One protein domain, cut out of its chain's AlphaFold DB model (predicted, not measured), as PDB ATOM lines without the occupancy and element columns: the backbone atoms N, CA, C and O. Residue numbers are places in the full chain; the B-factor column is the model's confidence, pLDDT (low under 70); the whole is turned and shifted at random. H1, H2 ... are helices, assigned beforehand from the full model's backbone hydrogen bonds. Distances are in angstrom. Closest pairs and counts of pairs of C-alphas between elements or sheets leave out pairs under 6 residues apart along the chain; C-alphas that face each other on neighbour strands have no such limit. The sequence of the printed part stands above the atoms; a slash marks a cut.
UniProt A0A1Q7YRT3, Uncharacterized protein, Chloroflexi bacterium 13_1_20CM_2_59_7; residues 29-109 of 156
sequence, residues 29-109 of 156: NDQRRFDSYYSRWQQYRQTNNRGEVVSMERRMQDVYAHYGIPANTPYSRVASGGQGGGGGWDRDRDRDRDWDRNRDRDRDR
ATOM      1  N   ASN A  29       4.590 -26.103   5.654       82.31
ATOM      2  CA  ASN A  29       4.392 -25.683   4.272       82.31
ATOM      3  C   ASN A  29       3.706 -26.767   3.426       82.31
ATOM      4  O   ASN A  29       2.729 -26.474   2.742       82.31
ATOM      5  N   ASP A  30       4.167 -28.013   3.519       86.50
ATOM      6  CA  ASP A  30       3.595 -29.130   2.762       86.50
ATOM      7  C   ASP A  30       2.226 -29.538   3.283       86.50
ATOM      8  O   ASP A  30       1.371 -29.915   2.492       86.50
ATOM      9  N   GLN A  31       1.972 -29.368   4.581       88.62
ATOM     10  CA  GLN A  31       0.641 -29.537   5.148       88.62
ATOM     11  C   GLN A  31      -0.359 -28.587   4.479       88.62
ATOM     12  O   GLN A  31      -1.372 -29.034   3.957       88.62
ATOM     13  N   ARG A  32      -0.042 -27.285   4.411       84.06
ATOM     14  CA  ARG A  32      -0.909 -26.279   3.770       84.06
ATOM     15  C   ARG A  32      -1.144 -26.570   2.288       84.06
ATOM     16  O   ARG A  32      -2.260 -26.416   1.799       84.06
ATOM     17  N   ARG A  33      -0.103 -27.019   1.578       85.25
ATOM     18  CA  ARG A  33      -0.204 -27.437   0.171       85.25
ATOM     19  C   ARG A  33      -1.109 -28.651   0.012       85.25
ATOM     20  O   ARG A  33      -2.014 -28.637  -0.816       85.25
ATOM     21  N   PHE A  34      -0.894 -29.675   0.831       90.94
ATOM     22  CA  PHE A  34      -1.698 -30.887   0.825       90.94
ATOM     23  C   PHE A  34      -3.172 -30.578   1.111       90.94
ATOM     24  O   PHE A  34      -4.048 -31.065   0.397       90.94
ATOM     25  N   ASP A  35      -3.447 -29.705   2.081       86.56
ATOM     26  CA  ASP A  35      -4.801 -29.264   2.423       86.56
ATOM     27  C   ASP A  35      -5.474 -28.519   1.248       86.56
ATOM     28  O   ASP A  35      -6.642 -28.777   0.936       86.56
ATOM     29  N   SER A  36      -4.730 -27.664   0.531       85.88
ATOM     30  CA  SER A  36      -5.193 -26.990  -0.697       85.88
ATOM     31  C   SER A  36      -5.535 -27.992  -1.811       85.88
ATOM     32  O   SER A  36      -6.636 -27.951  -2.375       85.88
ATOM     33  N   TYR A  37      -4.638 -28.944  -2.102       89.81
ATOM     34  CA  TYR A  37      -4.861 -29.977  -3.124       89.81
ATOM     35  C   TYR A  37      -6.059 -30.859  -2.782       89.81
ATOM     36  O   TYR A  37      -6.883 -31.145  -3.653       89.81
ATOM     37  N   TYR A  38      -6.187 -31.242  -1.512       89.88
ATOM     38  CA  TYR A  38      -7.276 -32.077  -1.028       89.88
ATOM     39  C   TYR A  38      -8.636 -31.383  -1.170       89.88
ATOM     40  O   TYR A  38      -9.569 -31.977  -1.716       89.88
ATOM     41  N   SER A  39      -8.741 -30.108  -0.780       87.19
ATOM     42  CA  SER A  39      -9.971 -29.318  -0.929       87.19
ATOM     43  C   SER A  39     -10.412 -29.213  -2.399       87.19
ATOM     44  O   SER A  39     -11.560 -29.515  -2.742       87.19
ATOM     45  N   ARG A  40      -9.477 -28.897  -3.308       85.31
ATOM     46  CA  ARG A  40      -9.747 -28.815  -4.756       85.31
ATOM     47  C   ARG A  40     -10.141 -30.164  -5.343       85.31
ATOM     48  O   ARG A  40     -11.104 -30.249  -6.100       85.31
ATOM     49  N   TRP A  41      -9.451 -31.235  -4.959       90.31
ATOM     50  CA  TRP A  41      -9.794 -32.596  -5.367       90.31
ATOM     51  C   TRP A  41     -11.218 -32.973  -4.937       90.31
ATOM     52  O   TRP A  41     -11.980 -33.499  -5.750       90.31
ATOM     53  N   GLN A  42     -11.629 -32.645  -3.705       89.69
ATOM     54  CA  GLN A  42     -13.003 -32.870  -3.244       89.69
ATOM     55  C   GLN A  42     -14.023 -32.084  -4.084       89.69
ATOM     56  O   GLN A  42     -15.038 -32.651  -4.494       89.69
ATOM     57  N   GLN A  43     -13.742 -30.818  -4.399       83.94
ATOM     58  CA  GLN A  43     -14.612 -29.979  -5.228       83.94
ATOM     59  C   GLN A  43     -14.717 -30.486  -6.679       83.94
ATOM     60  O   GLN A  43     -15.810 -30.543  -7.251       83.94
ATOM     61  N   TYR A  44     -13.606 -30.905  -7.289       85.94
ATOM     62  CA  TYR A  44     -13.589 -31.418  -8.663       85.94
ATOM     63  C   TYR A  44     -14.306 -32.759  -8.803       85.94
ATOM     64  O   TYR A  44     -14.949 -33.010  -9.826       85.94
ATOM     65  N   ARG A  45     -14.287 -33.587  -7.753       83.25
ATOM     66  CA  ARG A  45     -15.081 -34.821  -7.699       83.25
ATOM     67  C   ARG A  45     -16.582 -34.549  -7.710       83.25
ATOM     68  O   ARG A  45     -17.314 -35.305  -8.339       83.25
ATOM     69  N   GLN A  46     -17.036 -33.475  -7.065       82.88
ATOM     70  CA  GLN A  46     -18.453 -33.086  -7.050       82.88
ATOM     71  C   GLN A  46     -18.910 -32.478  -8.383       82.88
ATOM     72  O   GLN A  46     -20.060 -32.634  -8.777       82.88
ATOM     73  N   THR A  47     -18.002 -31.810  -9.096       83.00
ATOM     74  CA  THR A  47     -18.299 -31.056 -10.326       83.00
ATOM     75  C   THR A  47     -17.984 -31.826 -11.618       83.00
ATOM     76  O   THR A  47     -17.998 -31.243 -12.695       83.00
ATOM     77  N   ASN A  48     -17.720 -33.141 -11.531       80.56
ATOM     78  CA  ASN A  48     -17.387 -34.035 -12.658       80.56
ATOM     79  C   ASN A  48     -16.162 -33.589 -13.492       80.56
ATOM     80  O   ASN A  48     -16.009 -33.957 -14.658       80.56
ATOM     81  N   ASN A  49     -15.237 -32.842 -12.886       82.81
ATOM     82  CA  ASN A  49     -14.013 -32.363 -13.528       82.81
ATOM     83  C   ASN A  49     -12.906 -33.426 -13.465       82.81
ATOM     84  O   ASN A  49     -11.920 -33.289 -12.742       82.81
ATOM     85  N   ARG A  50     -13.075 -34.523 -14.214       84.81
ATOM     86  CA  ARG A  50     -12.221 -35.726 -14.116       84.81
ATOM     87  C   ARG A  50     -10.727 -35.458 -14.334       84.81
ATOM     88  O   ARG A  50      -9.910 -36.031 -13.623       84.81
ATOM     89  N   GLY A  51     -10.369 -34.590 -15.282       84.12
ATOM     90  CA  GLY A  51      -8.966 -34.239 -15.542       84.12
ATOM     91  C   GLY A  51      -8.310 -33.529 -14.354       84.12
ATOM     92  O   GLY A  51      -7.213 -33.893 -13.932       84.12
ATOM     93  N   GLU A  52      -9.030 -32.584 -13.751       84.19
ATOM     94  CA  GLU A  52      -8.569 -31.845 -12.575       84.19
ATOM     95  C   GLU A  52      -8.451 -32.744 -11.338       84.19
ATOM     96  O   GLU A  52      -7.511 -32.606 -10.557       84.19
ATOM     97  N   VAL A  53      -9.350 -33.727 -11.187       84.38
ATOM     98  CA  VAL A  53      -9.249 -34.753 -10.133       84.38
ATOM     99  C   VAL A  53      -7.927 -35.512 -10.245       84.38
ATOM    100  O   VAL A  53      -7.205 -35.608  -9.256       84.38
ATOM    101  N   VAL A  54      -7.577 -36.004 -11.438       89.00
ATOM    102  CA  VAL A  54      -6.319 -36.740 -11.663       89.00
ATOM    103  C   VAL A  54      -5.102 -35.843 -11.427       89.00
ATOM    104  O   VAL A  54      -4.107 -36.285 -10.854       89.00
ATOM    105  N   SER A  55      -5.177 -34.574 -11.831       85.88
ATOM    106  CA  SER A  55      -4.115 -33.593 -11.589       85.88
ATOM    107  C   SER A  55      -3.862 -33.387 -10.092       85.88
ATOM    108  O   SER A  55      -2.725 -33.520  -9.638       85.88
ATOM    109  N   MET A  56      -4.912 -33.136  -9.302       89.12
ATOM    110  CA  MET A  56      -4.777 -32.958  -7.850       89.12
ATOM    111  C   MET A  56      -4.336 -34.248  -7.152       89.12
ATOM    112  O   MET A  56      -3.537 -34.205  -6.219       89.12
ATOM    113  N   GLU A  57      -4.804 -35.402  -7.626       89.81
ATOM    114  CA  GLU A  57      -4.405 -36.703  -7.094       89.81
ATOM    115  C   GLU A  57      -2.903 -36.954  -7.254       89.81
ATOM    116  O   GLU A  57      -2.242 -37.328  -6.288       89.81
ATOM    117  N   ARG A  58      -2.333 -36.657  -8.427       89.31
ATOM    118  CA  ARG A  58      -0.882 -36.764  -8.658       89.31
ATOM    119  C   ARG A  58      -0.069 -35.884  -7.709       89.31
ATOM    120  O   ARG A  58       0.994 -36.305  -7.261       89.31
ATOM    121  N   ARG A  59      -0.559 -34.683  -7.385       89.12
ATOM    122  CA  ARG A  59       0.110 -33.776  -6.434       89.12
ATOM    123  C   ARG A  59       0.054 -34.305  -5.004       89.12
ATOM    124  O   ARG A  59       1.056 -34.267  -4.304       89.12
ATOM    125  N   MET A  60      -1.084 -34.847  -4.576       91.81
ATOM    126  CA  MET A  60      -1.192 -35.484  -3.257       91.81
ATOM    127  C   MET A  60      -0.314 -36.740  -3.154       91.81
ATOM    128  O   MET A  60       0.340 -36.944  -2.134       91.81
ATOM    129  N   GLN A  61      -0.245 -37.554  -4.212       91.69
ATOM    130  CA  GLN A  61       0.629 -38.732  -4.265       91.69
ATOM    131  C   GLN A  61       2.115 -38.375  -4.228       91.69
ATOM    132  O   GLN A  61       2.916 -39.137  -3.697       91.69
ATOM    133  N   ASP A  62       2.495 -37.216  -4.754       89.88
ATOM    134  CA  ASP A  62       3.868 -36.737  -4.645       89.88
ATOM    135  C   ASP A  62       4.275 -36.470  -3.202       89.88
ATOM    136  O   ASP A  62       5.332 -36.905  -2.756       89.88
ATOM    137  N   VAL A  63       3.392 -35.821  -2.445       89.12
ATOM    138  CA  VAL A  63       3.590 -35.623  -1.011       89.12
ATOM    139  C   VAL A  63       3.694 -36.978  -0.302       89.12
ATOM    140  O   VAL A  63       4.524 -37.146   0.588       89.12
ATOM    141  N   TYR A  64       2.926 -37.982  -0.732       87.81
ATOM    142  CA  TYR A  64       3.054 -39.335  -0.190       87.81
ATOM    143  C   TYR A  64       4.428 -39.936  -0.478       87.81
ATOM    144  O   TYR A  64       5.068 -40.441   0.439       87.81
ATOM    145  N   ALA A  65       4.906 -39.847  -1.719       90.38
ATOM    146  CA  ALA A  65       6.222 -40.345  -2.101       90.38
ATOM    147  C   ALA A  65       7.347 -39.618  -1.351       90.38
ATOM    148  O   ALA A  65       8.278 -40.262  -0.876       90.38
ATOM    149  N   HIS A  66       7.231 -38.297  -1.189       89.25
ATOM    150  CA  HIS A  66       8.236 -37.474  -0.523       89.25
ATOM    151  C   HIS A  66       8.398 -37.828   0.958       89.25
ATOM    152  O   HIS A  66       9.516 -37.926   1.456       89.25
ATOM    153  N   TYR A  67       7.284 -38.055   1.656       87.00
ATOM    154  CA  TYR A  67       7.301 -38.403   3.075       87.00
ATOM    155  C   TYR A  67       7.366 -39.919   3.323       87.00
ATOM    156  O   TYR A  67       7.600 -40.337   4.451       87.00
ATOM    157  N   GLY A  68       7.213 -40.759   2.295       88.81
ATOM    158  CA  GLY A  68       7.122 -42.215   2.455       88.81
ATOM    159  C   GLY A  68       5.789 -42.669   3.058       88.81
ATOM    160  O   GLY A  68       5.722 -43.709   3.714       88.81
ATOM    161  N   ILE A  69       4.723 -41.893   2.849       86.94
ATOM    162  CA  ILE A  69       3.378 -42.218   3.324       86.94
ATOM    163  C   ILE A  69       2.837 -43.377   2.475       86.94
ATOM    164  O   ILE A  69       2.795 -43.275   1.245       86.94
ATOM    165  N   PRO A  70       2.371 -44.477   3.093       87.75
ATOM    166  CA  PRO A  70       1.796 -45.598   2.361       87.75
ATOM    167  C   PRO A  70       0.606 -45.174   1.486       87.75
ATOM    168  O   PRO A  70      -0.294 -44.485   1.963       87.75
ATOM    169  N   ALA A  71       0.557 -45.628   0.228       83.62
ATOM    170  CA  ALA A  71      -0.496 -45.270  -0.740       83.62
ATOM    171  C   ALA A  71      -1.916 -45.707  -0.328       83.62
ATOM    172  O   ALA A  71      -2.904 -45.154  -0.800       83.62
ATOM    173  N   ASN A  72      -2.032 -46.686   0.570       87.56
ATOM    174  CA  ASN A  72      -3.300 -47.103   1.169       87.56
ATOM    175  C   ASN A  72      -3.766 -46.172   2.307       87.56
ATOM    176  O   ASN A  72      -4.831 -46.398   2.884       87.56
ATOM    177  N   THR A  73      -2.985 -45.146   2.652       88.50
ATOM    178  CA  THR A  73      -3.386 -44.129   3.623       88.50
ATOM    179  C   THR A  73      -4.458 -43.237   2.991       88.50
ATOM    180  O   THR A  73      -4.253 -42.713   1.901       88.50
ATOM    181  N   PRO A  74      -5.619 -43.041   3.637       90.19
ATOM    182  CA  PRO A  74      -6.627 -42.117   3.129       90.19
ATOM    183  C   PRO A  74      -6.111 -40.673   3.143       90.19
ATOM    184  O   PRO A  74      -5.611 -40.216   4.173       90.19
ATOM    185  N   TYR A  75      -6.322 -39.909   2.061       88.75
ATOM    186  CA  TYR A  75      -5.939 -38.488   2.001       88.75
ATOM    187  C   TYR A  75      -6.520 -37.665   3.159       88.75
ATOM    188  O   TYR A  75      -5.837 -36.808   3.708       88.75
ATOM    189  N   SER A  76      -7.730 -37.992   3.619       87.56
ATOM    190  CA  SER A  76      -8.373 -37.345   4.770       87.56
ATOM    191  C   SER A  76      -7.627 -37.507   6.100       87.56
ATOM    192  O   SER A  76      -7.843 -36.707   7.003       87.56
ATOM    193  N   ARG A  77      -6.777 -38.532   6.247       88.06
ATOM    194  CA  ARG A  77      -5.932 -38.737   7.437       88.06
ATOM    195  C   ARG A  77      -4.673 -37.868   7.401       88.06
ATOM    196  O   ARG A  77      -4.085 -37.605   8.444       88.06
ATOM    197  N   VAL A  78      -4.251 -37.480   6.203       87.00
ATOM    198  CA  VAL A  78      -3.046 -36.683   5.955       87.00
ATOM    199  C   VAL A  78      -3.382 -35.193   5.911       87.00
ATOM    200  O   VAL A  78      -2.589 -34.370   6.359       87.00
ATOM    201  N   ALA A  79      -4.581 -34.849   5.434       86.56
ATOM    202  CA  ALA A  79      -5.113 -33.500   5.524       86.56
ATOM    203  C   ALA A  79      -5.292 -33.088   6.991       86.56
ATOM    204  O   ALA A  79      -5.745 -33.879   7.827       86.56
ATOM    205  N   SER A  80      -4.965 -31.838   7.305       79.75
ATOM    206  CA  SER A  80      -5.283 -31.280   8.610       79.75
ATOM    207  C   SER A  80      -6.810 -31.142   8.687       79.75
ATOM    208  O   SER A  80      -7.426 -30.600   7.775       79.75
ATOM    209  N   GLY A  81      -7.420 -31.785   9.697       60.62
ATOM    210  CA  GLY A  81      -8.867 -32.013   9.873       60.62
ATOM    211  C   GLY A  81      -9.793 -31.156   9.001       60.62
ATOM    212  O   GLY A  81      -9.814 -29.940   9.148       60.62
ATOM    213  N   GLY A  82     -10.558 -31.812   8.118       52.09
ATOM    214  CA  GLY A  82     -11.317 -31.246   6.988       52.09
ATOM    215  C   GLY A  82     -12.445 -30.238   7.277       52.09
ATOM    216  O   GLY A  82     -13.511 -30.322   6.672       52.09
ATOM    217  N   GLN A  83     -12.212 -29.251   8.134       42.62
ATOM    218  CA  GLN A  83     -13.043 -28.075   8.363       42.62
ATOM    219  C   GLN A  83     -12.135 -26.834   8.360       42.62
ATOM    220  O   GLN A  83     -11.668 -26.393   9.404       42.62
ATOM    221  N   GLY A  84     -11.856 -26.256   7.189       43.59
ATOM    222  CA  GLY A  84     -11.100 -24.999   7.158       43.59
ATOM    223  C   GLY A  84     -10.426 -24.654   5.842       43.59
ATOM    224  O   GLY A  84      -9.240 -24.366   5.826       43.59
ATOM    225  N   GLY A  85     -11.157 -24.651   4.732       45.97
ATOM    226  CA  GLY A  85     -10.622 -24.172   3.458       45.97
ATOM    227  C   GLY A  85     -11.651 -23.311   2.759       45.97
ATOM    228  O   GLY A  85     -12.151 -23.715   1.725       45.97
ATOM    229  N   GLY A  86     -12.065 -22.210   3.388       44.22
ATOM    230  CA  GLY A  86     -13.113 -21.318   2.881       44.22
ATOM    231  C   GLY A  86     -12.665 -19.883   2.595       44.22
ATOM    232  O   GLY A  86     -13.498 -19.085   2.187       44.22
ATOM    233  N   GLY A  87     -11.391 -19.518   2.789       43.47
ATOM    234  CA  GLY A  87     -11.017 -18.096   2.848       43.47
ATOM    235  C   GLY A  87      -9.595 -17.726   2.429       43.47
ATOM    236  O   GLY A  87      -9.023 -16.828   3.036       43.47
ATOM    237  N   GLY A  88      -9.009 -18.393   1.430       44.75
ATOM    238  CA  GLY A  88      -7.629 -18.109   0.987       44.75
ATOM    239  C   GLY A  88      -7.387 -18.204  -0.522       44.75
ATOM    240  O   GLY A  88      -6.248 -18.326  -0.953       44.75
ATOM    241  N   TRP A  89      -8.448 -18.175  -1.328       51.09
ATOM    242  CA  TRP A  89      -8.451 -18.653  -2.717       51.09
ATOM    243  C   TRP A  89      -7.552 -17.894  -3.707       51.09
ATOM    244  O   TRP A  89      -7.251 -18.431  -4.774       51.09
ATOM    245  N   ASP A  90      -7.090 -16.690  -3.363       49.22
ATOM    246  CA  ASP A  90      -6.370 -15.825  -4.306       49.22
ATOM    247  C   ASP A  90      -4.846 -15.813  -4.119       49.22
ATOM    248  O   ASP A  90      -4.126 -15.625  -5.094       49.22
ATOM    249  N   ARG A  91      -4.319 -16.061  -2.910       49.62
ATOM    250  CA  ARG A  91      -2.860 -15.979  -2.659       49.62
ATOM    251  C   ARG A  91      -2.104 -17.277  -2.926       49.62
ATOM    252  O   ARG A  91      -0.913 -17.235  -3.225       49.62
ATOM    253  N   ASP A  92      -2.773 -18.420  -2.827       51.53
ATOM    254  CA  ASP A  92      -2.121 -19.727  -2.988       51.53
ATOM    255  C   ASP A  92      -2.005 -20.145  -4.463       51.53
ATOM    256  O   ASP A  92      -1.130 -20.931  -4.831       51.53
ATOM    257  N   ARG A  93      -2.826 -19.545  -5.338       51.56
ATOM    258  CA  ARG A  93      -2.869 -19.857  -6.773       51.56
ATOM    259  C   ARG A  93      -1.564 -19.534  -7.499       51.56
ATOM    260  O   ARG A  93      -1.200 -20.256  -8.425       51.56
ATOM    261  N   ASP A  94      -0.870 -18.479  -7.079       51.25
ATOM    262  CA  ASP A  94       0.396 -18.065  -7.693       51.25
ATOM    263  C   ASP A  94       1.559 -18.955  -7.238       51.25
ATOM    264  O   ASP A  94       2.351 -19.403  -8.064       51.25
ATOM    265  N   ARG A  95       1.595 -19.339  -5.953       51.00
ATOM    266  CA  ARG A  95       2.622 -20.254  -5.422       51.00
ATOM    267  C   ARG A  95       2.525 -21.668  -5.980       51.00
ATOM    268  O   ARG A  95       3.557 -22.301  -6.190       51.00
ATOM    269  N   ASP A  96       1.312 -22.168  -6.202       53.50
ATOM    270  CA  ASP A  96       1.106 -23.500  -6.774       53.50
ATOM    271  C   ASP A  96       1.502 -23.550  -8.261       53.50
ATOM    272  O   ASP A  96       2.086 -24.537  -8.707       53.50
ATOM    273  N   ARG A  97       1.250 -22.471  -9.021       52.91
ATOM    274  CA  ARG A  97       1.630 -22.371 -10.444       52.91
ATOM    275  C   ARG A  97       3.137 -22.392 -10.665       52.91
ATOM    276  O   ARG A  97       3.596 -22.997 -11.634       52.91
ATOM    277  N   ASP A  98       3.897 -21.736  -9.793       52.44
ATOM    278  CA  ASP A  98       5.359 -21.736  -9.885       52.44
ATOM    279  C   ASP A  98       5.931 -23.141  -9.667       52.44
ATOM    280  O   ASP A  98       6.916 -23.524 -10.302       52.44
ATOM    281  N   TRP A  99       5.282 -23.944  -8.820       50.06
ATOM    282  CA  TRP A  99       5.689 -25.323  -8.572       50.06
ATOM    283  C   TRP A  99       5.315 -26.259  -9.728       50.06
ATOM    284  O   TRP A  99       6.135 -27.081 -10.135       50.06
ATOM    285  N   ASP A 100       4.129 -26.075 -10.318       55.06
ATOM    286  CA  ASP A 100       3.707 -26.798 -11.525       55.06
ATOM    287  C   ASP A 100       4.692 -26.587 -12.681       55.06
ATOM    288  O   ASP A 100       5.152 -27.548 -13.296       55.06
ATOM    289  N   ARG A 101       5.101 -25.332 -12.919       52.41
ATOM    290  CA  ARG A 101       6.080 -24.992 -13.965       52.41
ATOM    291  C   ARG A 101       7.463 -25.576 -13.725       52.41
ATOM    292  O   ARG A 101       8.124 -25.956 -14.690       52.41
ATOM    293  N   ASN A 102       7.934 -25.579 -12.481       50.91
ATOM    294  CA  ASN A 102       9.261 -26.106 -12.180       50.91
ATOM    295  C   ASN A 102       9.290 -27.630 -12.332       50.91
ATOM    296  O   ASN A 102      10.241 -28.155 -12.895       50.91
ATOM    297  N   ARG A 103       8.214 -28.337 -11.963       51.97
ATOM    298  CA  ARG A 103       8.181 -29.797 -12.070       51.97
ATOM    299  C   ARG A 103       7.988 -30.331 -13.486       51.97
ATOM    300  O   ARG A 103       8.595 -31.349 -13.808       51.97
ATOM    301  N   ASP A 104       7.163 -29.686 -14.312       52.78
ATOM    302  CA  ASP A 104       7.061 -30.068 -15.727       52.78
ATOM    303  C   ASP A 104       8.436 -29.916 -16.404       52.78
ATOM    304  O   ASP A 104       8.889 -30.822 -17.095       52.78
ATOM    305  N   ARG A 105       9.184 -28.850 -16.072       50.22
ATOM    306  CA  ARG A 105      10.574 -28.672 -16.530       50.22
ATOM    307  C   ARG A 105      11.538 -29.748 -16.041       50.22
ATOM    308  O   ARG A 105      12.397 -30.157 -16.817       50.22
ATOM    309  N   ASP A 106      11.439 -30.162 -14.782       50.22
ATOM    310  CA  ASP A 106      12.357 -31.158 -14.222       50.22
ATOM    311  C   ASP A 106      12.073 -32.560 -14.796       50.22
ATOM    312  O   ASP A 106      13.002 -33.268 -15.172       50.22
ATOM    313  N   ARG A 107      10.796 -32.936 -14.990       50.66
ATOM    314  CA  ARG A 107      10.426 -34.216 -15.629       50.66
ATOM    315  C   ARG A 107      10.748 -34.288 -17.118       50.66
ATOM    316  O   ARG A 107      11.025 -35.383 -17.603       50.66
ATOM    317  N   ASP A 108      10.655 -33.170 -17.831       50.22
ATOM    318  CA  ASP A 108      11.016 -33.124 -19.247       50.22
ATOM    319  C   ASP A 108      12.546 -33.190 -19.418       50.22
ATOM    320  O   ASP A 108      13.026 -33.891 -20.305       50.22
ATOM    321  N   ARG A 109      13.328 -32.582 -18.508       48.50
ATOM    322  CA  ARG A 109      14.801 -32.693 -18.509       48.50
ATOM    323  C   ARG A 109      15.301 -34.119 -18.322       48.50
ATOM    324  O   ARG A 109      16.136 -34.560 -19.103       48.50
TER     325      ARG A 109
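AT A GLANCE: This is residues 29 to 109 of the 156 residues of an uncharacterized protein of Chloroflexi bacterium 13_1_20CM_2_59_7 (UniProt A0A1Q7YRT3). A two-helix hairpin, H1 and H2 side by side, makes the core, and the rest of the chain sweeps round H1 in a wide, loose arc. The short H3 lies beside the hairpin, the long loop of residues 79 to 91 follows, and H4 comes back near H1 without touching any helix, its last residues 101 to 109 sticking out as a free arm. The printed part has 81 residues with four named helices, in the order H1, H2, H3, H4, and no named strand; the class is all helix. The whole is compact, with a radius of gyration of the C-alphas of 12.8 A and spans of 38 by 31 by 27 A.

IN THESE COORDINATES: H1 is residues 29 to 46, 26.5 A from first to last C-alpha, and begins at C-alpha 29 at (4.392, -25.683, 4.272). H2 is residues 50 to 67, 26.1 A long, and begins at C-alpha 50 at (-12.221, -35.726, -14.116). H3 is residues 75 to 78, 5.2 A long. H4 is residues 92 to 109, 26.4 A long, and ends at C-alpha 109 at (14.801, -32.693, -18.509).

HOW THE PARTS SIT: H1 and H2 form a helical hairpin and touch, with the C-alphas of Trp 41 and Val 53 the closest at 5.3 A. Their lines stand at a shallow tilt of 27 degrees, and they run opposite ways. H1 and H3 only just touch, with 3 pairs of C-alphas within 8 A; on H1 residues 34 to 38 alone take part, and the closest C-alphas are those of Tyr 38 and Tyr 75, 7.2 A apart. H2 and H3 are close but not clearly touching, the closest C-alphas being those of Met 60 and Tyr 75 at 7.7 A. H4 touches no helix, but H1 and H4 are near each other, with 8 pairs of C-alphas within 10 A. H4 is apart from H2 and from H3. In H1 and H2 every O i to N i+4 pair is within hydrogen-bond range; in H4 13 of 14 are, and H3 is too short for such a pair.

THE WHOLE: The two C-alphas farthest apart are those of Gln 83 and Arg 109, at 39.0 A. Without residues 101 to 109 of H4, which stand free, the body spans 31 by 28 by 26 A. The printed part has no cut. The link from H1 to H2 is tight, with 3 residues, that from H2 to H3 is short, with 7, and that from H3 to H4, residues 79 to 91, is long. The mean pLDDT of the printed part is 73.8; residues 81 to 109 of this predicted model are under 70, and H4 has a mean of 52.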